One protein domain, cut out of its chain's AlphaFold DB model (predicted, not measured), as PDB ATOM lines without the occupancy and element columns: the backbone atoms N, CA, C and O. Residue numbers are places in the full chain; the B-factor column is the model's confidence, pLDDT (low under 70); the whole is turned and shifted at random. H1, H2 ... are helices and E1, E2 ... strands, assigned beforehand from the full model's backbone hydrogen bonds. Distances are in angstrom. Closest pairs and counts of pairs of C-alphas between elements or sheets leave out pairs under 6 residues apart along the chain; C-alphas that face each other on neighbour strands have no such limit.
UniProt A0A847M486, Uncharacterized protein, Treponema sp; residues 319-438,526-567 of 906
ATOM      1  N   ILE A 319      12.582 -17.873 -52.642       63.97
ATOM      2  CA  ILE A 319      12.796 -16.429 -52.359       63.97
ATOM      3  C   ILE A 319      12.611 -16.163 -50.857       63.97
ATOM      4  O   ILE A 319      11.626 -16.638 -50.290       63.97
ATOM      5  N   ILE A 320      13.496 -15.365 -50.248       69.44
ATOM      6  CA  ILE A 320      13.447 -15.001 -48.821       69.44
ATOM      7  C   ILE A 320      12.705 -13.668 -48.610       69.44
ATOM      8  O   ILE A 320      12.766 -12.757 -49.442       69.44
ATOM      9  N   VAL A 321      12.021 -13.554 -47.469       74.81
ATOM     10  CA  VAL A 321      11.547 -12.277 -46.915       74.81
ATOM     11  C   VAL A 321      12.734 -11.548 -46.289       74.81
ATOM     12  O   VAL A 321      13.315 -12.039 -45.328       74.81
ATOM     13  N   VAL A 322      13.100 -10.393 -46.841       73.31
ATOM     14  CA  VAL A 322      14.241  -9.590 -46.379       73.31
ATOM     15  C   VAL A 322      13.864  -8.816 -45.123       73.31
ATOM     16  O   VAL A 322      14.547  -8.913 -44.117       73.31
ATOM     17  N   ASN A 323      12.764  -8.064 -45.174       77.19
ATOM     18  CA  ASN A 323      12.307  -7.229 -44.069       77.19
ATOM     19  C   ASN A 323      10.785  -7.269 -43.955       77.19
ATOM     20  O   ASN A 323      10.071  -7.530 -44.928       77.19
ATOM     21  N   SER A 324      10.290  -6.957 -42.760       86.06
ATOM     22  CA  SER A 324       8.881  -6.640 -42.554       86.06
ATOM     23  C   SER A 324       8.712  -5.491 -41.566       86.06
ATOM     24  O   SER A 324       9.594  -5.264 -40.741       86.06
ATOM     25  N   TYR A 325       7.608  -4.758 -41.683       86.75
ATOM     26  CA  TYR A 325       7.378  -3.486 -40.994       86.75
ATOM     27  C   TYR A 325       5.916  -3.357 -40.559       86.75
ATOM     28  O   TYR A 325       5.039  -3.728 -41.343       86.75
ATOM     29  N   THR A 326       5.636  -2.840 -39.362       91.94
ATOM     30  CA  THR A 326       4.264  -2.541 -38.912       91.94
ATOM     31  C   THR A 326       3.834  -1.129 -39.280       91.94
ATOM     32  O   THR A 326       4.539  -0.162 -39.016       91.94
ATOM     33  N   GLU A 327       2.661  -0.985 -39.893       87.44
ATOM     34  CA  GLU A 327       2.191   0.314 -40.375       87.44
ATOM     35  C   GLU A 327       0.798   0.661 -39.829       87.44
ATOM     36  O   GLU A 327      -0.124  -0.156 -39.877       87.44
ATOM     37  N   ASP A 328       0.670   1.912 -39.379       83.88
ATOM     38  CA  ASP A 328      -0.576   2.658 -39.165       83.88
ATOM     39  C   ASP A 328      -0.807   3.530 -40.414       83.88
ATOM     40  O   ASP A 328      -0.179   4.578 -40.598       83.88
ATOM     41  N   SER A 329      -1.614   3.028 -41.345       79.31
ATOM     42  CA  SER A 329      -1.789   3.576 -42.693       79.31
ATOM     43  C   SER A 329      -2.827   4.696 -42.774       79.31
ATOM     44  O   SER A 329      -2.782   5.494 -43.712       79.31
ATOM     45  N   ASP A 330      -3.740   4.784 -41.807       74.06
ATOM     46  CA  ASP A 330      -4.748   5.844 -41.727       74.06
ATOM     47  C   ASP A 330      -4.445   6.901 -40.645       74.06
ATOM     48  O   ASP A 330      -5.084   7.959 -40.612       74.06
ATOM     49  N   GLY A 331      -3.415   6.677 -39.824       73.94
ATOM     50  CA  GLY A 331      -2.974   7.588 -38.774       73.94
ATOM     51  C   GLY A 331      -3.835   7.507 -37.518       73.94
ATOM     52  O   GLY A 331      -3.821   8.444 -36.713       73.94
ATOM     53  N   ASN A 332      -4.609   6.432 -37.367       71.62
ATOM     54  CA  ASN A 332      -5.490   6.198 -36.240       71.62
ATOM     55  C   ASN A 332      -4.782   5.502 -35.069       71.62
ATOM     56  O   ASN A 332      -5.457   5.003 -34.173       71.62
ATOM     57  N   GLY A 333      -3.449   5.525 -34.999       78.25
ATOM     58  CA  GLY A 333      -2.703   5.085 -33.822       78.25
ATOM     59  C   GLY A 333      -2.876   3.598 -33.511       78.25
ATOM     60  O   GLY A 333      -2.628   3.186 -32.371       78.25
ATOM     61  N   LYS A 334      -3.328   2.816 -34.497       83.81
ATOM     62  CA  LYS A 334      -3.426   1.364 -34.438       83.81
ATOM     63  C   LYS A 334      -2.730   0.754 -35.641       83.81
ATOM     64  O   LYS A 334      -2.648   1.359 -36.705       83.81
ATOM     65  N   ILE A 335      -2.245  -0.469 -35.481       88.69
ATOM     66  CA  ILE A 335      -1.619  -1.183 -36.593       88.69
ATOM     67  C   ILE A 335      -2.679  -1.737 -37.550       88.69
ATOM     68  O   ILE A 335      -3.507  -2.577 -37.181       88.69
ATOM     69  N   ASP A 336      -2.563  -1.338 -38.816       88.12
ATOM     70  CA  ASP A 336      -3.449  -1.751 -39.906       88.12
ATOM     71  C   ASP A 336      -2.906  -2.944 -40.687       88.12
ATOM     72  O   ASP A 336      -3.659  -3.770 -41.211       88.12
ATOM     73  N   ARG A 337      -1.582  -3.002 -40.866       92.94
ATOM     74  CA  ARG A 337      -0.946  -3.952 -41.783       92.94
ATOM     75  C   ARG A 337       0.528  -4.181 -41.475       92.94
ATOM     76  O   ARG A 337       1.185  -3.368 -40.832       92.94
ATOM     77  N   ILE A 338       1.050  -5.281 -42.010       93.56
ATOM     78  CA  ILE A 338       2.487  -5.543 -42.107       93.56
ATOM     79  C   ILE A 338       2.904  -5.367 -43.566       93.56
ATOM     80  O   ILE A 338       2.370  -6.040 -44.451       93.56
ATOM     81  N   ARG A 339       3.874  -4.492 -43.828       89.62
ATOM     82  CA  ARG A 339       4.549  -4.408 -45.127       89.62
ATOM     83  C   ARG A 339       5.683  -5.419 -45.157       89.62
ATOM     84  O   ARG A 339       6.505  -5.441 -44.248       89.62
ATOM     85  N   VAL A 340       5.743  -6.235 -46.202       87.88
ATOM     86  CA  VAL A 340       6.748  -7.287 -46.381       87.88
ATOM     87  C   VAL A 340       7.567  -6.998 -47.627       87.88
ATOM     88  O   VAL A 340       7.002  -6.761 -48.694       87.88
ATOM     89  N   THR A 341       8.888  -7.073 -47.503       80.69
ATOM     90  CA  THR A 341       9.833  -6.910 -48.608       80.69
ATOM     91  C   THR A 341      10.482  -8.252 -48.925       80.69
ATOM     92  O   THR A 341      11.152  -8.840 -48.076       80.69
ATOM     93  N   ALA A 342      10.301  -8.743 -50.148       78.00
ATOM     94  CA  ALA A 342      10.994  -9.913 -50.675       78.00
ATOM     95  C   ALA A 342      12.300  -9.518 -51.382       78.00
ATOM     96  O   ALA A 342      12.496  -8.369 -51.781       78.00
ATOM     97  N   GLU A 343      13.190 -10.493 -51.557       71.00
ATOM     98  CA  GLU A 343      14.472 -10.318 -52.256       71.00
ATOM     99  C   GLU A 343      14.302  -9.946 -53.740       71.00
ATOM    100  O   GLU A 343      15.162  -9.288 -54.325       71.00
ATOM    101  N   THR A 344      13.197 -10.361 -54.358       69.50
ATOM    102  CA  THR A 344      12.970 -10.230 -55.799       69.50
ATOM    103  C   THR A 344      11.555  -9.764 -56.118       69.50
ATOM    104  O   THR A 344      10.665  -9.769 -55.265       69.50
ATOM    105  N   SER A 345      11.333  -9.355 -57.370       78.56
ATOM    106  CA  SER A 345      10.001  -8.984 -57.839       78.56
ATOM    107  C   SER A 345       9.047 -10.184 -57.842       78.56
ATOM    108  O   SER A 345       9.395 -11.279 -58.285       78.56
ATOM    109  N   LEU A 346       7.817  -9.965 -57.388       82.94
ATOM    110  CA  LEU A 346       6.788 -10.973 -57.181       82.94
ATOM    111  C   LEU A 346       5.747 -10.955 -58.309       82.94
ATOM    112  O   LEU A 346       5.456  -9.931 -58.919       82.94
ATOM    113  N   ASN A 347       5.124 -12.105 -58.555       87.62
ATOM    114  CA  ASN A 347       4.005 -12.256 -59.484       87.62
ATOM    115  C   ASN A 347       2.656 -11.768 -58.907       87.62
ATOM    116  O   ASN A 347       1.651 -11.817 -59.616       87.62
ATOM    117  N   TYR A 348       2.626 -11.379 -57.627       90.31
ATOM    118  CA  TYR A 348       1.452 -10.918 -56.874       90.31
ATOM    119  C   TYR A 348       0.218 -11.830 -56.932       90.31
ATOM    120  O   TYR A 348      -0.920 -11.379 -56.788       90.31
ATOM    121  N   ASN A 349       0.419 -13.135 -57.126       89.94
ATOM    122  CA  ASN A 349      -0.674 -14.095 -57.103       89.94
ATOM    123  C   ASN A 349      -0.889 -14.637 -55.681       89.94
ATOM    124  O   ASN A 349      -0.190 -15.548 -55.243       89.94
ATOM    125  N   PHE A 350      -1.904 -14.122 -54.987       92.00
ATOM    126  CA  PHE A 350      -2.246 -14.508 -53.609       92.00
ATOM    127  C   PHE A 350      -3.380 -15.544 -53.499       92.00
ATOM    128  O   PHE A 350      -3.916 -15.756 -52.417       92.00
ATOM    129  N   THR A 351      -3.785 -16.181 -54.606       88.44
ATOM    130  CA  THR A 351      -4.954 -17.089 -54.626       88.44
ATOM    131  C   THR A 351      -4.834 -18.309 -53.707       88.44
ATOM    132  O   THR A 351      -5.860 -18.804 -53.245       88.44
ATOM    133  N   ASP A 352      -3.614 -18.772 -53.421       83.69
ATOM    134  CA  ASP A 352      -3.332 -19.850 -52.469       83.69
ATOM    135  C   ASP A 352      -2.091 -19.538 -51.612       83.69
ATOM    136  O   ASP A 352      -1.154 -20.336 -51.487       83.69
ATOM    137  N   PHE A 353      -2.081 -18.326 -51.058       87.38
ATOM    138  CA  PHE A 353      -1.090 -17.827 -50.110       87.38
ATOM    139  C   PHE A 353      -1.775 -17.521 -48.775       87.38
ATOM    140  O   PHE A 353      -2.847 -16.915 -48.759       87.38
ATOM    141  N   ASP A 354      -1.174 -17.945 -47.664       88.25
ATOM    142  CA  ASP A 354      -1.678 -17.640 -46.331       88.25
ATOM    143  C   ASP A 354      -0.577 -17.554 -45.267       88.25
ATOM    144  O   ASP A 354       0.493 -18.167 -45.373       88.25
ATOM    145  N   VAL A 355      -0.869 -16.785 -44.217       91.75
ATOM    146  CA  VAL A 355       0.045 -16.480 -43.112       91.75
ATOM    147  C   VAL A 355      -0.660 -16.587 -41.760       91.75
ATOM    148  O   VAL A 355      -1.884 -16.522 -41.657       91.75
ATOM    149  N   GLU A 356       0.130 -16.715 -40.703       91.62
ATOM    150  CA  GLU A 356      -0.278 -16.580 -39.306       91.62
ATOM    151  C   GLU A 356       0.442 -15.373 -38.697       91.62
ATOM    152  O   GLU A 356       1.650 -15.232 -38.873       91.62
ATOM    153  N   VAL A 357      -0.284 -14.521 -37.969       95.94
ATOM    154  CA  VAL A 357       0.257 -13.338 -37.276       95.94
ATOM    155  C   VAL A 357      -0.105 -13.449 -35.799       95.94
ATOM    156  O   VAL A 357      -1.277 -13.592 -35.447       95.94
ATOM    157  N   GLN A 358       0.887 -13.416 -34.913       94.25
ATOM    158  CA  GLN A 358       0.648 -13.584 -33.483       94.25
ATOM    159  C   GLN A 358      -0.161 -12.415 -32.932       94.25
ATOM    160  O   GLN A 358       0.198 -11.253 -33.081       94.25
ATOM    161  N   GLY A 359      -1.276 -12.732 -32.276       91.38
ATOM    162  CA  GLY A 359      -2.126 -11.731 -31.646       91.38
ATOM    163  C   GLY A 359      -3.033 -10.952 -32.599       91.38
ATOM    164  O   GLY A 359      -3.927 -10.290 -32.087       91.38
ATOM    165  N   TYR A 360      -2.918 -11.069 -33.928       94.69
ATOM    166  CA  TYR A 360      -3.789 -10.377 -34.894       94.69
ATOM    167  C   TYR A 360      -4.517 -11.360 -35.810       94.69
ATOM    168  O   TYR A 360      -3.984 -12.390 -36.209       94.69
ATOM    169  N   ALA A 361      -5.760 -11.026 -36.160       95.19
ATOM    170  CA  ALA A 361      -6.470 -11.708 -37.236       95.19
ATOM    171  C   ALA A 361      -6.154 -11.018 -38.568       95.19
ATOM    172  O   ALA A 361      -5.985  -9.802 -38.607       95.19
ATOM    173  N   ILE A 362      -6.120 -11.774 -39.663       96.69
ATOM    174  CA  ILE A 362      -5.960 -11.207 -41.008       96.69
ATOM    175  C   ILE A 362      -7.284 -10.587 -41.461       96.69
ATOM    176  O   ILE A 362      -8.336 -11.232 -41.389       96.69
ATOM    177  N   ASN A 363      -7.244  -9.355 -41.969       95.69
ATOM    178  CA  ASN A 363      -8.414  -8.678 -42.517       95.69
ATOM    179  C   ASN A 363      -8.716  -9.184 -43.930       95.69
ATOM    180  O   ASN A 363      -8.286  -8.622 -44.936       95.69
ATOM    181  N   ARG A 364      -9.504 -10.261 -44.003       94.94
ATOM    182  CA  ARG A 364      -9.852 -10.941 -45.262       94.94
ATOM    183  C   ARG A 364     -10.715 -10.109 -46.223       94.94
ATOM    184  O   ARG A 364     -10.926 -10.543 -47.350       94.94
ATOM    185  N   LEU A 365     -11.212  -8.942 -45.800       94.19
ATOM    186  CA  LEU A 365     -11.999  -8.030 -46.643       94.19
ATOM    187  C   LEU A 365     -11.125  -7.109 -47.513       94.19
ATOM    188  O   LEU A 365     -11.654  -6.435 -48.398       94.19
ATOM    189  N   LYS A 366      -9.813  -7.049 -47.259       92.75
ATOM    190  CA  LYS A 366      -8.854  -6.208 -47.987       92.75
ATOM    191  C   LYS A 366      -8.046  -7.031 -48.992       92.75
ATOM    192  O   LYS A 366      -7.726  -8.191 -48.737       92.75
ATOM    193  N   GLY A 367      -7.699  -6.414 -50.121       92.06
ATOM    194  CA  GLY A 367      -6.918  -7.053 -51.182       92.06
ATOM    195  C   GLY A 367      -7.503  -8.392 -51.652       92.06
ATOM    196  O   GLY A 367      -8.717  -8.581 -51.724       92.06
ATOM    197  N   ILE A 368      -6.621  -9.340 -51.964       93.88
ATOM    198  CA  ILE A 368      -6.959 -10.734 -52.254       93.88
ATOM    199  C   ILE A 368      -6.807 -11.522 -50.951       93.88
ATOM    200  O   ILE A 368      -5.699 -11.883 -50.564       93.88
ATOM    201  N   ASN A 369      -7.924 -11.776 -50.262       92.94
ATOM    202  CA  ASN A 369      -7.974 -12.567 -49.024       92.94
ATOM    203  C   ASN A 369      -7.044 -12.054 -47.895       92.94
ATOM    204  O   ASN A 369      -6.506 -12.841 -47.113       92.94
ATOM    205  N   GLY A 370      -6.871 -10.734 -47.795       95.75
ATOM    206  CA  GLY A 370      -6.007 -10.075 -46.811       95.75
ATOM    207  C   GLY A 370      -4.615  -9.696 -47.313       95.75
ATOM    208  O   GLY A 370      -3.836  -9.153 -46.534       95.75
ATOM    209  N   PHE A 371      -4.300  -9.934 -48.590       95.94
ATOM    210  CA  PHE A 371      -2.986  -9.637 -49.170       95.94
ATOM    211  C   PHE A 371      -3.088  -8.692 -50.360       95.94
ATOM    212  O   PHE A 371      -3.990  -8.818 -51.190       95.94
ATOM    213  N   GLU A 372      -2.161  -7.748 -50.472       94.31
ATOM    214  CA  GLU A 372      -2.206  -6.735 -51.526       94.31
ATOM    215  C   GLU A 372      -0.808  -6.368 -52.017       94.31
ATOM    216  O   GLU A 372       0.130  -6.275 -51.234       94.31
ATOM    217  N   GLN A 373      -0.658  -6.155 -53.323       90.31
ATOM    218  CA  GLN A 373       0.591  -5.655 -53.895       90.31
ATOM    219  C   GLN A 373       0.868  -4.214 -53.446       90.31
ATOM    220  O   GLN A 373      -0.044  -3.386 -53.422       90.31
ATOM    221  N   LYS A 374       2.132  -3.876 -53.180       84.12
ATOM    222  CA  LYS A 374       2.533  -2.482 -52.980       84.12
ATOM    223  C   LYS A 374       2.967  -1.879 -54.316       84.12
ATOM    224  O   LYS A 374       4.016  -2.211 -54.863       84.12
ATOM    225  N   THR A 375       2.134  -0.998 -54.869       71.25
ATOM    226  CA  THR A 375       2.363  -0.379 -56.191       71.25
ATOM    227  C   THR A 375       3.160   0.926 -56.134       71.25
ATOM    228  O   THR A 375       3.604   1.419 -57.168       71.25
ATOM    229  N   SER A 376       3.312   1.508 -54.944       63.72
ATOM    230  CA  SER A 376       4.047   2.744 -54.663       63.72
ATOM    231  C   SER A 376       5.474   2.418 -54.190       63.72
ATOM    232  O   SER A 376       5.683   1.465 -53.444       63.72
ATOM    233  N   GLY A 377       6.487   3.191 -54.592       60.28
ATOM    234  CA  GLY A 377       7.864   2.998 -54.115       60.28
ATOM    235  C   GLY A 377       8.931   3.494 -55.083       60.28
ATOM    236  O   GLY A 377       8.644   3.845 -56.226       60.28
ATOM    237  N   MET A 378      10.176   3.518 -54.614       54.31
ATOM    238  CA  MET A 378      11.348   3.814 -55.435       54.31
ATOM    239  C   MET A 378      12.094   2.518 -55.746       54.31
ATOM    240  O   MET A 378      12.160   1.613 -54.909       54.31
ATOM    241  N   ALA A 379      12.681   2.440 -56.945       51.06
ATOM    242  CA  ALA A 379      13.697   1.435 -57.230       51.06
ATOM    243  C   ALA A 379      14.731   1.467 -56.098       51.06
ATOM    244  O   ALA A 379      15.098   2.561 -55.654       51.06
ATOM    245  N   PRO A 380      15.177   0.310 -55.601       52.28
ATOM    246  CA  PRO A 380      15.188  -1.013 -56.253       52.28
ATOM    247  C   PRO A 380      14.076  -2.010 -55.848       52.28
ATOM    248  O   PRO A 380      14.017  -3.094 -56.417       52.28
ATOM    249  N   TYR A 381      13.186  -1.661 -54.916       60.56
ATOM    250  CA  TYR A 381      12.178  -2.582 -54.349       60.56
ATOM    251  C   TYR A 381      10.830  -2.582 -55.083       60.56
ATOM    252  O   TYR A 381       9.860  -3.222 -54.674       60.56
ATOM    253  N   LEU A 382      10.744  -1.848 -56.195       68.19
ATOM    254  CA  LEU A 382       9.543  -1.833 -57.015       68.19
ATOM    255  C   LEU A 382       9.270  -3.247 -57.543       68.19
ATOM    256  O   LEU A 382      10.079  -3.823 -58.269       68.19
ATOM    257  N   GLY A 383       8.114  -3.795 -57.184       74.00
ATOM    258  CA  GLY A 383       7.742  -5.153 -57.563       74.00
ATOM    259  C   GLY A 383       8.021  -6.212 -56.497       74.00
ATOM    260  O   GLY A 383       7.543  -7.322 -56.680       74.00
ATOM    261  N   SER A 384       8.756  -5.925 -55.417       77.69
ATOM    262  CA  SER A 384       9.146  -6.931 -54.412       77.69
ATOM    263  C   SER A 384       8.393  -6.835 -53.082       77.69
ATOM    264  O   SER A 384       8.680  -7.592 -52.156       77.69
ATOM    265  N   GLU A 385       7.424  -5.926 -52.968       84.81
ATOM    266  CA  GLU A 385       6.746  -5.625 -51.709       84.81
ATOM    267  C   GLU A 385       5.248  -5.925 -51.756       84.81
ATOM    268  O   GLU A 385       4.558  -5.640 -52.736       84.81
ATOM    269  N   PHE A 386       4.715  -6.448 -50.656       89.81
ATOM    270  CA  PHE A 386       3.282  -6.669 -50.484       89.81
ATOM    271  C   PHE A 386       2.846  -6.383 -49.046       89.81
ATOM    272  O   PHE A 386       3.665  -6.317 -48.129       89.81
ATOM    273  N   PHE A 387       1.543  -6.213 -48.851       93.19
ATOM    274  CA  PHE A 387       0.920  -5.991 -47.556       93.19
ATOM    275  C   PHE A 387       0.215  -7.249 -47.062       93.19
ATOM    276  O   PHE A 387      -0.454  -7.945 -47.829       93.19
ATOM    277  N   ILE A 388       0.322  -7.484 -45.759       95.75
ATOM    278  CA  ILE A 388      -0.538  -8.371 -44.982       95.75
ATOM    279  C   ILE A 388      -1.480  -7.466 -44.182       95.75
ATOM    280  O   ILE A 388      -1.045  -6.811 -43.238       95.75
ATOM    281  N   TRP A 389      -2.756  -7.412 -44.554       96.69
ATOM    282  CA  TRP A 389      -3.750  -6.593 -43.863       96.69
ATOM    283  C   TRP A 389      -4.206  -7.258 -42.567       96.69
ATOM    284  O   TRP A 389      -4.628  -8.418 -42.561       96.69
ATOM    285  N   LEU A 390      -4.170  -6.511 -41.473       96.31
ATOM    286  CA  LEU A 390      -4.576  -6.954 -40.149       96.31
ATOM    287  C   LEU A 390      -5.955  -6.388 -39.799       96.31
ATOM    288  O   LEU A 390      -6.392  -5.354 -40.304       96.31
ATOM    289  N   VAL A 391      -6.691  -7.114 -38.963       91.25
ATOM    290  CA  VAL A 391      -7.857  -6.565 -38.272       91.25
ATOM    291  C   VAL A 391      -7.321  -5.739 -37.111       91.25
ATOM    292  O   VAL A 391      -6.760  -6.314 -36.173       91.25
ATOM    293  N   GLU A 392      -7.500  -4.423 -37.197       85.00
ATOM    294  CA  GLU A 392      -7.114  -3.471 -36.156       85.00
ATOM    295  C   GLU A 392      -7.601  -3.911 -34.773       85.00
ATOM    296  O   GLU A 392      -8.700  -4.459 -34.592       85.00
ATOM    297  N   LYS A 393      -6.782  -3.623 -33.762       77.06
ATOM    298  CA  LYS A 393      -7.206  -3.760 -32.376       77.06
ATOM    299  C   LYS A 393      -8.133  -2.620 -31.987       77.06
ATOM    300  O   LYS A 393      -8.104  -1.546 -32.574       77.06
ATOM    301  N   PRO A 394      -8.969  -2.807 -30.957       67.31
ATOM    302  CA  PRO A 394      -9.861  -1.738 -30.544       67.31
ATOM    303  C   PRO A 394      -9.148  -0.714 -29.626       67.31
ATOM    304  O   PRO A 394      -9.790   0.216 -29.144       67.31
ATOM    305  N   TYR A 395      -7.846  -0.883 -29.360       73.31
ATOM    306  CA  TYR A 395      -6.987  -0.014 -28.547       73.31
ATOM    307  C   TYR A 395      -5.759   0.431 -29.348       73.31
ATOM    308  O   TYR A 395      -5.393  -0.244 -30.301       73.31
ATOM    309  N   LEU A 396      -5.126   1.527 -28.915       78.12
ATOM    310  CA  LEU A 396      -3.895   2.049 -29.515       78.12
ATOM    311  C   LEU A 396      -2.723   1.100 -29.292       78.12
ATOM    312  O   LEU A 396      -2.534   0.629 -28.164       78.12
ATOM    313  N   ASP A 397      -1.954   0.859 -30.344       87.50
ATOM    314  CA  ASP A 397      -0.898  -0.149 -30.350       87.50
ATOM    315  C   ASP A 397       0.190   0.120 -31.398       87.50
ATOM    316  O   ASP A 397       0.698  -0.822 -31.997       87.50
ATOM    317  N   THR A 398       0.568   1.385 -31.621       87.69
ATOM    318  CA  THR A 398       1.628   1.714 -32.597       87.69
ATOM    319  C   THR A 398       2.959   1.016 -32.295       87.69
ATOM    320  O   THR A 398       3.628   0.616 -33.232       87.69
ATOM    321  N   ASP A 399       3.259   0.698 -31.030       90.50
ATOM    322  CA  ASP A 399       4.441  -0.084 -30.624       90.50
ATOM    323  C   ASP A 399       4.321  -1.606 -30.846       90.50
ATOM    324  O   ASP A 399       5.185  -2.389 -30.425       90.50
ATOM    325  N   ALA A 400       3.235  -2.086 -31.457       91.81
ATOM    326  CA  ALA A 400       3.041  -3.509 -31.682       91.81
ATOM    327  C   ALA A 400       3.917  -4.030 -32.828       91.81
ATOM    328  O   ALA A 400       3.799  -3.619 -33.979       91.81
ATOM    329  N   ILE A 401       4.711  -5.061 -32.521       92.69
ATOM    330  CA  ILE A 401       5.557  -5.804 -33.469       92.69
ATOM    331  C   ILE A 401       5.158  -7.291 -33.537       92.69
ATOM    332  O   ILE A 401       5.925  -8.173 -33.141       92.69
ATOM    333  N   PRO A 402       3.929  -7.617 -33.983       93.69
ATOM    334  CA  PRO A 402       3.423  -8.980 -33.956       93.69
ATOM    335  C   PRO A 402       4.219  -9.878 -34.900       93.69
ATOM    336  O   PRO A 402       4.226  -9.687 -36.119       93.69
ATOM    337  N   SER A 403       4.864 -10.899 -34.339       92.69
ATOM    338  CA  SER A 403       5.625 -11.834 -35.155       92.69
ATOM    339  C   SER A 403       4.693 -12.644 -36.063       92.69
ATOM    340  O   SER A 403       3.599 -13.046 -35.659       92.69
ATOM    341  N   TRP A 404       5.117 -12.926 -37.292       92.12
ATOM    342  CA  TRP A 404       4.287 -13.588 -38.302       92.12
ATOM    343  C   TRP A 404       5.045 -14.672 -39.070       92.12
ATOM    344  O   TRP A 404       6.273 -14.707 -39.061       92.12
ATOM    345  N   ARG A 405       4.322 -15.588 -39.724       85.25
ATOM    346  CA  ARG A 405       4.907 -16.636 -40.572       85.25
ATOM    347  C   ARG A 405       4.005 -17.082 -41.703       85.25
ATOM    348  O   ARG A 405       2.786 -17.031 -41.586       85.25
ATOM    349  N   ILE A 406       4.605 -17.584 -42.777       83.19
ATOM    350  CA  ILE A 406       3.869 -18.192 -43.888       83.19
ATOM    351  C   ILE A 406       3.395 -19.584 -43.457       83.19
ATOM    352  O   ILE A 406       4.199 -20.412 -43.032       83.19
ATOM    353  N   THR A 407       2.096 -19.850 -43.576       78.00
ATOM    354  CA  THR A 407       1.495 -21.161 -43.269       78.00
ATOM    355  C   THR A 407       1.161 -21.948 -44.531       78.00
ATOM    356  O   THR A 407       1.109 -23.178 -44.490       78.00
ATOM    357  N   ARG A 408       0.963 -21.259 -45.662       74.12
ATOM    358  CA  ARG A 408       0.702 -21.866 -46.969       74.12
ATOM    359  C   ARG A 408       1.173 -20.952 -48.098       74.12
ATOM    360  O   ARG A 408       0.894 -19.762 -48.080       74.12
ATOM    361  N   ASN A 409       1.840 -21.499 -49.111       79.50
ATOM    362  CA  ASN A 409       2.119 -20.770 -50.348       79.50
ATOM    363  C   ASN A 409       2.225 -21.724 -51.542       79.50
ATOM    364  O   ASN A 409       3.217 -22.435 -51.672       79.50
ATOM    365  N   THR A 410       1.225 -21.717 -52.426       75.62
ATOM    366  CA  THR A 410       1.299 -22.423 -53.720       75.62
ATOM    367  C   THR A 410       1.029 -21.517 -54.924       75.62
ATOM    368  O   THR A 410       1.016 -21.990 -56.069       75.62
ATOM    369  N   SER A 411       0.923 -20.200 -54.711       82.19
ATOM    370  CA  SER A 411       0.608 -19.227 -55.764       82.19
ATOM    371  C   SER A 411       1.591 -18.051 -55.873       82.19
ATOM    372  O   SER A 411       1.886 -17.625 -56.994       82.19
ATOM    373  N   LEU A 412       2.117 -17.543 -54.751       85.19
ATOM    374  CA  LEU A 412       2.959 -16.346 -54.719       85.19
ATOM    375  C   LEU A 412       4.407 -16.711 -55.057       85.19
ATOM    376  O   LEU A 412       5.069 -17.451 -54.320       85.19
ATOM    377  N   LYS A 413       4.886 -16.187 -56.186       79.56
ATOM    378  CA  LYS A 413       6.169 -16.554 -56.787       79.56
ATOM    379  C   LYS A 413       6.982 -15.349 -57.230       79.56
ATOM    380  O   LYS A 413       6.437 -14.273 -57.440       79.56
ATOM    381  N   ASP A 414       8.255 -15.592 -57.493       77.19
ATOM    382  CA  ASP A 414       9.127 -14.738 -58.285       77.19
ATOM    383  C   ASP A 414       8.501 -14.508 -59.658       77.19
ATOM    384  O   ASP A 414       8.068 -15.458 -60.321       77.19
ATOM    385  N   GLN A 415       8.488 -13.262 -60.111       77.81
ATOM    386  CA  GLN A 415       7.934 -12.914 -61.409       77.81
ATOM    387  C   GLN A 415       8.723 -13.547 -62.569       77.81
ATOM    388  O   GLN A 415       8.123 -14.019 -63.536       77.81
ATOM    389  N   SER A 416      10.050 -13.589 -62.470       66.56
ATOM    390  CA  SER A 416      10.966 -14.024 -63.530       66.56
ATOM    391  C   SER A 416      11.312 -15.517 -63.471       66.56
ATOM    392  O   SER A 416      11.259 -16.211 -64.484       66.56
ATOM    393  N   LEU A 417      11.620 -16.025 -62.283       63.84
ATOM    394  CA  LEU A 417      12.088 -17.378 -62.008       63.84
ATOM    395  C   LEU A 417      10.944 -18.332 -61.656       63.84
ATOM    396  O   LEU A 417      11.176 -19.534 -61.565       63.84
ATOM    397  N   GLN A 418       9.725 -17.820 -61.424       66.88
ATOM    398  CA  GLN A 418       8.546 -18.607 -61.030       66.88
ATOM    399  C   GLN A 418       8.775 -19.482 -59.782       66.88
ATOM    400  O   GLN A 418       8.108 -20.504 -59.593       66.88
ATOM    401  N   LYS A 419       9.701 -19.066 -58.912       62.44
ATOM    402  CA  LYS A 419      10.007 -19.716 -57.633       62.44
ATOM    403  C   LYS A 419       9.016 -19.288 -56.574       62.44
ATOM    404  O   LYS A 419       8.709 -18.110 -56.505       62.44
ATOM    405  N   TYR A 420       8.571 -20.190 -55.715       63.41
ATOM    406  CA  TYR A 420       7.769 -19.790 -54.564       63.41
ATOM    407  C   TYR A 420       8.567 -18.899 -53.605       63.41
ATOM    408  O   TYR A 420       9.771 -19.089 -53.412       63.41
ATOM    409  N   VAL A 421       7.877 -17.936 -52.989       55.97
ATOM    410  CA  VAL A 421       8.356 -17.319 -51.746       55.97
ATOM    411  C   VAL A 421       8.370 -18.432 -50.707       55.97
ATOM    412  O   VAL A 421       7.320 -18.868 -50.234       55.97
ATOM    413  N   LEU A 422       9.553 -18.967 -50.452       54.69
ATOM    414  CA  LEU A 422       9.756 -20.126 -49.610       54.69
ATOM    415  C   LEU A 422      10.794 -19.725 -48.591       54.69
ATOM    416  O   LEU A 422      11.930 -19.409 -48.940       54.69
ATOM    417  N   LYS A 423      10.367 -19.857 -47.337       53.75
ATOM    418  CA  LYS A 423      11.226 -19.865 -46.170       53.75
ATOM    419  C   LYS A 423      11.724 -18.456 -45.837       53.75
ATOM    420  O   LYS A 423      12.649 -17.902 -46.422       53.75
ATOM    421  N   GLN A 424      11.119 -17.919 -44.783       52.88
ATOM    422  CA  GLN A 424      11.868 -17.205 -43.747       52.88
ATOM    423  C   GLN A 424      13.244 -17.861 -43.571       52.88
ATOM    424  O   GLN A 424      13.386 -19.056 -43.848       52.88
ATOM    425  N   ILE A 425      14.255 -17.128 -43.106       44.91
ATOM    426  CA  ILE A 425      15.636 -17.644 -42.994       44.91
ATOM    427  C   ILE A 425      15.672 -19.046 -42.330       44.91
ATOM    428  O   ILE A 425      16.525 -19.876 -42.652       44.91
ATOM    429  N   ILE A 426      14.675 -19.355 -41.484       47.03
ATOM    430  CA  ILE A 426      14.376 -20.677 -40.928       47.03
ATOM    431  C   ILE A 426      12.927 -21.099 -41.277       47.03
ATOM    432  O   ILE A 426      11.986 -20.327 -41.152       47.03
ATOM    433  N   GLU A 427      12.694 -22.351 -41.686       47.09
ATOM    434  CA  GLU A 427      11.332 -22.824 -42.014       47.09
ATOM    435  C   GLU A 427      10.416 -22.870 -40.795       47.09
ATOM    436  O   GLU A 427      10.747 -23.493 -39.786       47.09
ATOM    437  N   GLY A 428       9.241 -22.248 -40.911       53.94
ATOM    438  CA  GLY A 428       8.220 -22.249 -39.866       53.94
ATOM    439  C   GLY A 428       8.551 -21.380 -38.649       53.94
ATOM    440  O   GLY A 428       7.767 -21.396 -37.689       53.94
ATOM    441  N   SER A 429       9.669 -20.638 -38.678       62.84
ATOM    442  CA  SER A 429       9.986 -19.634 -37.663       62.84
ATOM    443  C   SER A 429       9.012 -18.463 -37.746       62.84
ATOM    444  O   SER A 429       8.207 -18.361 -38.658       62.84
ATOM    445  N   PHE A 430       9.026 -17.581 -36.762       78.75
ATOM    446  CA  PHE A 430       8.312 -16.318 -36.876       78.75
ATOM    447  C   PHE A 430       9.310 -15.230 -37.277       78.75
ATOM    448  O   PHE A 430      10.423 -15.211 -36.758       78.75
ATOM    449  N   GLU A 431       8.909 -14.345 -38.185       81.69
ATOM    450  CA  GLU A 431       9.597 -13.079 -38.442       81.69
ATOM    451  C   GLU A 431       9.009 -12.026 -37.524       81.69
ATOM    452  O   GLU A 431       7.795 -11.987 -37.330       81.69
ATOM    453  N   THR A 432       9.858 -11.170 -36.967       87.50
ATOM    454  CA  THR A 432       9.398 -10.033 -36.170       87.50
ATOM    455  C   THR A 432       9.516  -8.777 -37.027       87.50
ATOM    456  O   THR A 432      10.623  -8.467 -37.470       87.50
ATOM    457  N   PRO A 433       8.401  -8.086 -37.320       89.12
ATOM    458  CA  PRO A 433       8.453  -6.848 -38.079       89.12
ATOM    459  C   PRO A 433       9.168  -5.770 -37.269       89.12
ATOM    460  O   PRO A 433       9.147  -5.789 -36.039       89.12
ATOM    461  N   THR A 434       9.799  -4.825 -37.961       87.19
ATOM    462  CA  THR A 434      10.297  -3.622 -37.298       87.19
ATOM    463  C   THR A 434       9.155  -2.643 -37.076       87.19
ATOM    464  O   THR A 434       8.293  -2.493 -37.943       87.19
ATOM    465  N   ASP A 435       9.178  -1.985 -35.925       88.50
ATOM    466  CA  ASP A 435       8.223  -0.945 -35.580       88.50
ATOM    467  C   ASP A 435       8.456   0.313 -36.418       88.50
ATOM    468  O   ASP A 435       9.459   1.001 -36.258       88.50
ATOM    469  N   THR A 436       7.540   0.581 -37.339       82.25
ATOM    470  CA  THR A 436       7.557   1.755 -38.221       82.25
ATOM    471  C   THR A 436       6.368   2.683 -37.991       82.25
ATOM    472  O   THR A 436       6.218   3.686 -38.690       82.25
ATOM    473  N   ALA A 437       5.484   2.358 -37.048       83.56
ATOM    474  CA  ALA A 437       4.309   3.172 -36.802       83.56
ATOM    475  C   ALA A 437       4.690   4.305 -35.837       83.56
ATOM    476  O   ALA A 437       5.087   4.037 -34.713       83.56
ATOM    477  N   PRO A 438       4.595   5.584 -36.243       81.81
ATOM    478  CA  PRO A 438       5.021   6.674 -35.380       81.81
ATOM    479  C   PRO A 438       4.079   6.840 -34.177       81.81
ATOM    480  O   PRO A 438       2.856   6.695 -34.333       81.81
ATOM    481  N   LEU A 526      16.337   0.129 -34.773       74.50
ATOM    482  CA  LEU A 526      16.682   0.188 -36.189       74.50
ATOM    483  C   LEU A 526      16.398  -1.160 -36.884       74.50
ATOM    484  O   LEU A 526      16.759  -2.206 -36.333       74.50
ATOM    485  N   PRO A 527      15.820  -1.144 -38.097       71.81
ATOM    486  CA  PRO A 527      15.706  -2.335 -38.930       71.81
ATOM    487  C   PRO A 527      17.073  -2.972 -39.195       71.81
ATOM    488  O   PRO A 527      18.094  -2.284 -39.283       71.81
ATOM    489  N   HIS A 528      17.092  -4.299 -39.325       70.75
ATOM    490  CA  HIS A 528      18.330  -5.052 -39.517       70.75
ATOM    491  C   HIS A 528      18.975  -4.747 -40.877       70.75
ATOM    492  O   HIS A 528      18.326  -4.823 -41.923       70.75
ATOM    493  N   ASP A 529      20.273  -4.430 -40.873       67.69
ATOM    494  CA  ASP A 529      21.039  -4.149 -42.089       67.69
ATOM    495  C   ASP A 529      21.700  -5.420 -42.645       67.69
ATOM    496  O   ASP A 529      22.822  -5.788 -42.294       67.69
ATOM    497  N   TYR A 530      21.014  -6.071 -43.584       64.50
ATOM    498  CA  TYR A 530      21.530  -7.260 -44.269       64.50
ATOM    499  C   TYR A 530      22.692  -6.976 -45.235       64.50
ATOM    500  O   TYR A 530      23.369  -7.914 -45.655       64.50
ATOM    501  N   SER A 531      22.962  -5.712 -45.592       57.59
ATOM    502  CA  SER A 531      24.087  -5.375 -46.477       57.59
ATOM    503  C   SER A 531      25.445  -5.515 -45.781       57.59
ATOM    504  O   SER A 531      26.470  -5.695 -46.437       57.59
ATOM    505  N   THR A 532      25.459  -5.489 -44.449       58.00
ATOM    506  CA  THR A 532      26.665  -5.669 -43.636       58.00
ATOM    507  C   THR A 532      26.678  -6.995 -42.871       58.00
ATOM    508  O   THR A 532      27.669  -7.300 -42.209       58.00
ATOM    509  N   ASP A 533      25.632  -7.821 -43.011       57.94
ATOM    510  CA  ASP A 533      25.486  -9.090 -42.301       57.94
ATOM    511  C   ASP A 533      26.372 -10.213 -42.905       57.94
ATOM    512  O   ASP A 533      26.166 -10.648 -44.051       57.94
ATOM    513  N   PRO A 534      27.350 -10.752 -42.146       56.25
ATOM    514  CA  PRO A 534      28.194 -11.866 -42.586       56.25
ATOM    515  C   PRO A 534      27.414 -13.158 -42.891       56.25
ATOM    516  O   PRO A 534      27.830 -13.962 -43.728       56.25
ATOM    517  N   SER A 535      26.273 -13.376 -42.231       54.06
ATOM    518  CA  SER A 535      25.404 -14.540 -42.446       54.06
ATOM    519  C   SER A 535      24.610 -14.446 -43.755       54.06
ATOM    520  O   SER A 535      24.377 -15.460 -44.409       54.06
ATOM    521  N   TRP A 536      24.276 -13.229 -44.200       54.12
ATOM    522  CA  TRP A 536      23.615 -12.989 -45.485       54.12
ATOM    523  C   TRP A 536      24.597 -13.011 -46.665       54.12
ATOM    524  O   TRP A 536      24.306 -13.515 -47.748       54.12
ATOM    525  N   THR A 537      25.806 -12.492 -46.470       50.50
ATOM    526  CA  THR A 537      26.836 -12.495 -47.521       50.50
ATOM    527  C   THR A 537      27.422 -13.895 -47.766       50.50
ATOM    528  O   THR A 537      27.715 -14.248 -48.911       50.50
ATOM    529  N   SER A 538      27.510 -14.741 -46.734       46.91
ATOM    530  CA  SER A 538      28.007 -16.127 -46.847       46.91
ATOM    531  C   SER A 538      27.081 -17.075 -47.627       46.91
ATOM    532  O   SER A 538      27.564 -18.013 -48.267       46.91
ATOM    533  N   ILE A 539      25.769 -16.802 -47.696       48.47
ATOM    534  CA  ILE A 539      24.822 -17.583 -48.521       48.47
ATOM    535  C   ILE A 539      24.893 -17.255 -50.027       48.47
ATOM    536  O   ILE A 539      24.248 -17.933 -50.828       48.47
ATOM    537  N   GLY A 540      25.701 -16.268 -50.443       43.22
ATOM    538  CA  GLY A 540      25.977 -15.959 -51.855       43.22
ATOM    539  C   GLY A 540      24.770 -15.464 -52.656       43.22
ATOM    540  O   GLY A 540      24.755 -15.591 -53.882       43.22
ATOM    541  N   ARG A 541      23.756 -14.930 -51.971       50.47
ATOM    542  CA  ARG A 541      22.633 -14.241 -52.606       50.47
ATOM    543  C   ARG A 541      23.078 -12.848 -53.074       50.47
ATOM    544  O   ARG A 541      23.986 -12.276 -52.462       50.47
ATOM    545  N   PRO A 542      22.486 -12.286 -54.146       48.59
ATOM    546  CA  PRO A 542      22.636 -10.866 -54.439       48.59
ATOM    547  C   PRO A 542      22.361 -10.067 -53.163       48.59
ATOM    548  O   PRO A 542      21.443 -10.404 -52.414       48.59
ATOM    549  N   MET A 543      23.168  -9.038 -52.888       50.78
ATOM    550  CA  MET A 543      22.851  -8.142 -51.779       50.78
ATOM    551  C   MET A 543      21.415  -7.655 -51.979       50.78
ATOM    552  O   MET A 543      21.124  -7.153 -53.075       50.78
ATOM    553  N   PRO A 544      20.517  -7.802 -50.981       52.94
ATOM    554  CA  PRO A 544      19.241  -7.133 -51.019       52.94
ATOM    555  C   PRO A 544      19.571  -5.677 -51.305       52.94
ATOM    556  O   PRO A 544      20.566  -5.156 -50.780       52.94
ATOM    557  N   PRO A 545      18.842  -5.056 -52.232       48.00
ATOM    558  CA  PRO A 545      19.255  -3.762 -52.723       48.00
ATOM    559  C   PRO A 545      19.473  -2.760 -51.572       48.00
ATOM    560  O   PRO A 545      18.835  -2.923 -50.535       48.00
ATOM    561  N   PRO A 546      20.338  -1.734 -51.696       47.38
ATOM    562  CA  PRO A 546      20.594  -0.816 -50.594       47.38
ATOM    563  C   PRO A 546      19.268  -0.258 -50.086       47.38
ATOM    564  O   PRO A 546      18.446   0.266 -50.840       47.38
ATOM    565  N   TYR A 547      19.079  -0.530 -48.806       49.84
ATOM    566  CA  TYR A 547      17.941  -0.260 -47.961       49.84
ATOM    567  C   TYR A 547      17.253   1.070 -48.319       49.84
ATOM    568  O   TYR A 547      17.909   2.074 -48.587       49.84
ATOM    569  N   ASN A 548      15.922   1.084 -48.349       48.38
ATOM    570  CA  ASN A 548      15.139   2.309 -48.276       48.38
ATOM    571  C   ASN A 548      14.316   2.243 -46.982       48.38
ATOM    572  O   ASN A 548      13.218   1.696 -46.955       48.38
ATOM    573  N   ALA A 549      14.833   2.796 -45.879       48.09
ATOM    574  CA  ALA A 549      13.986   3.085 -44.719       48.09
ATOM    575  C   ALA A 549      13.007   4.197 -45.098       48.09
ATOM    576  O   ALA A 549      13.176   5.354 -44.727       48.09
ATOM    577  N   TYR A 550      11.976   3.862 -45.862       52.25
ATOM    578  CA  TYR A 550      10.735   4.596 -45.753       52.25
ATOM    579  C   TYR A 550      10.146   4.167 -44.418       52.25
ATOM    580  O   TYR A 550       9.563   3.083 -44.324       52.25
ATOM    581  N   GLY A 551      10.380   4.991 -43.395       52.19
ATOM    582  CA  GLY A 551       9.911   4.790 -42.030       52.19
ATOM    583  C   GLY A 551       8.401   4.598 -41.957       52.19
ATOM    584  O   GLY A 551       7.953   4.023 -40.997       52.19
ATOM    585  N   TYR A 552       7.628   4.994 -42.977       56.97
ATOM    586  CA  TYR A 552       6.221   4.629 -43.208       56.97
ATOM    587  C   TYR A 552       5.813   5.003 -44.655       56.97
ATOM    588  O   TYR A 552       6.553   5.705 -45.358       56.97
ATOM    589  N   GLU A 553       4.662   4.528 -45.157       52.38
ATOM    590  CA  GLU A 553       4.170   4.896 -46.502       52.38
ATOM    591  C   GLU A 553       3.871   6.410 -46.589       52.38
ATOM    592  O   GLU A 553       3.056   6.932 -45.838       52.38
ATOM    593  N   GLY A 554       4.531   7.129 -47.509       49.59
ATOM    594  CA  GLY A 554       4.334   8.574 -47.724       49.59
ATOM    595  C   GLY A 554       5.536   9.462 -47.380       49.59
ATOM    596  O   GLY A 554       5.535  10.641 -47.731       49.59
ATOM    597  N   GLN A 555       6.596   8.920 -46.769       54.19
ATOM    598  CA  GLN A 555       7.852   9.650 -46.574       54.19
ATOM    599  C   GLN A 555       8.535   9.916 -47.932       54.19
ATOM    600  O   GLN A 555       8.898   8.992 -48.656       54.19
ATOM    601  N   THR A 556       8.696  11.191 -48.305       47.00
ATOM    602  CA  THR A 556       9.193  11.608 -49.635       47.00
ATOM    603  C   THR A 556      10.699  11.870 -49.693       47.00
ATOM    604  O   THR A 556      11.234  12.046 -50.787       47.00
ATOM    605  N   ASN A 557      11.395  11.875 -48.549       47.94
ATOM    606  CA  ASN A 557      12.809  12.243 -48.467       47.94
ATOM    607  C   ASN A 557      13.666  11.090 -47.902       47.94
ATOM    608  O   ASN A 557      13.678  10.886 -46.690       47.94
ATOM    609  N   PRO A 558      14.376  10.322 -48.750       47.31
ATOM    610  CA  PRO A 558      15.360   9.349 -48.295       47.31
ATOM    611  C   PRO A 558      16.650  10.081 -47.895       47.31
ATOM    612  O   PRO A 558      17.417  10.530 -48.750       47.31
ATOM    613  N   GLY A 559      16.891  10.241 -46.594       44.34
ATOM    614  CA  GLY A 559      18.175  10.718 -46.087       44.34
ATOM    615  C   GLY A 559      19.270   9.665 -46.282       44.34
ATOM    616  O   GLY A 559      19.041   8.472 -46.130       44.34
ATOM    617  N   THR A 560      20.497  10.088 -46.593       43.38
ATOM    618  CA  THR A 560      21.679   9.204 -46.616       43.38
ATOM    619  C   THR A 560      22.268   8.953 -45.218       43.38
ATOM    620  O   THR A 560      23.310   8.310 -45.107       43.38
ATOM    621  N   ASN A 561      21.641   9.477 -44.151       48.84
ATOM    622  CA  ASN A 561      22.184   9.491 -42.790       48.84
ATOM    623  C   ASN A 561      21.177   8.971 -41.744       48.84
ATOM    624  O   ASN A 561      20.516   9.727 -41.035       48.84
ATOM    625  N   TRP A 562      21.115   7.648 -41.659       50.94
ATOM    626  CA  TRP A 562      20.182   6.801 -40.906       50.94
ATOM    627  C   TRP A 562      20.054   7.105 -39.411       50.94
ATOM    628  O   TRP A 562      18.964   7.013 -38.850       50.94
ATOM    629  N   THR A 563      21.141   7.526 -38.757       51.97
ATOM    630  CA  THR A 563      21.131   7.924 -37.337       51.97
ATOM    631  C   THR A 563      20.225   9.132 -37.076       51.97
ATOM    632  O   THR A 563      19.819   9.390 -35.941       51.97
ATOM    633  N   ASN A 564      19.885   9.884 -38.127       55.62
ATOM    634  CA  ASN A 564      19.050  11.073 -38.033       55.62
ATOM    635  C   ASN A 564      17.570  10.797 -38.339       55.62
ATOM    636  O   ASN A 564      16.746  11.603 -37.921       55.62
ATOM    637  N   ASP A 565      17.210   9.641 -38.901       57.16
ATOM    638  CA  ASP A 565      15.821   9.309 -39.269       57.16
ATOM    639  C   ASP A 565      15.083   8.423 -38.250       57.16
ATOM    640  O   ASP A 565      13.859   8.401 -38.253       57.16
ATOM    641  N   TRP A 566      15.814   7.749 -37.357       68.06
ATOM    642  CA  TRP A 566      15.270   6.847 -36.327       68.06
ATOM    643  C   TRP A 566      15.747   7.223 -34.920       68.06
ATOM    644  O   TRP A 566      16.812   7.847 -34.811       68.06
ATOM    645  N   PRO A 567      15.040   6.841 -33.843       75.62
ATOM    646  CA  PRO A 567      13.685   6.263 -33.799       75.62
ATOM    647  C   PRO A 567      12.608   7.240 -34.341       75.62
ATOM    648  O   PRO A 567      12.963   8.393 -34.620       75.62
TER     649      PRO A 567
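This is residues 319 to 438 and 526 to 567 of the 906 residues of an uncharacterized protein of Treponema sp (UniProt A0A847M486). With little regular structure, the domain has a twisted four-strand sheet through its core and a two-strand ribbon, E3 and E6, to one side; H1 lies far out. The 162 printed residues are compact, radius of gyration of the C-alphas 15.2 A, spans 44 by 41 by 27 A. Mostly strand, with under half of residues in named elements, it runs E1 to E6, then H1; the antiparallel sheet's order is E1, E2, E5, E4.

E1 is residues 321 to 327, 17.0 A, from (11.547, -12.277, -46.915); E2 337 to 342, 16.0 A; E5 385 to 389; E4 371 to 373; E3 353 to 357; E6 404 to 409; H1 534 to 538, ending at (28.007, -16.127, -46.847).

N 325 and O 339 of hairpin E1 and E2 are 2.9 A apart, N 340 and O 386 of E2 and E5 2.8 A, N 387 and O 372 of hairpin E4 and E5 2.8 A, N 354 and O 408 of antiparallel E3 and E6 2.8 A. H1, its O i to N i+4 pair within hydrogen-bond range, is not on the sheet.

Residues 439 to 525 are cut out, leaving 13.4 A between C-alphas 438 and 526. Links E3 to E4, E4 to E5 and E5 to E6 are long. The model's pLDDT is under 70 at 63 residues, among them 529 to 566.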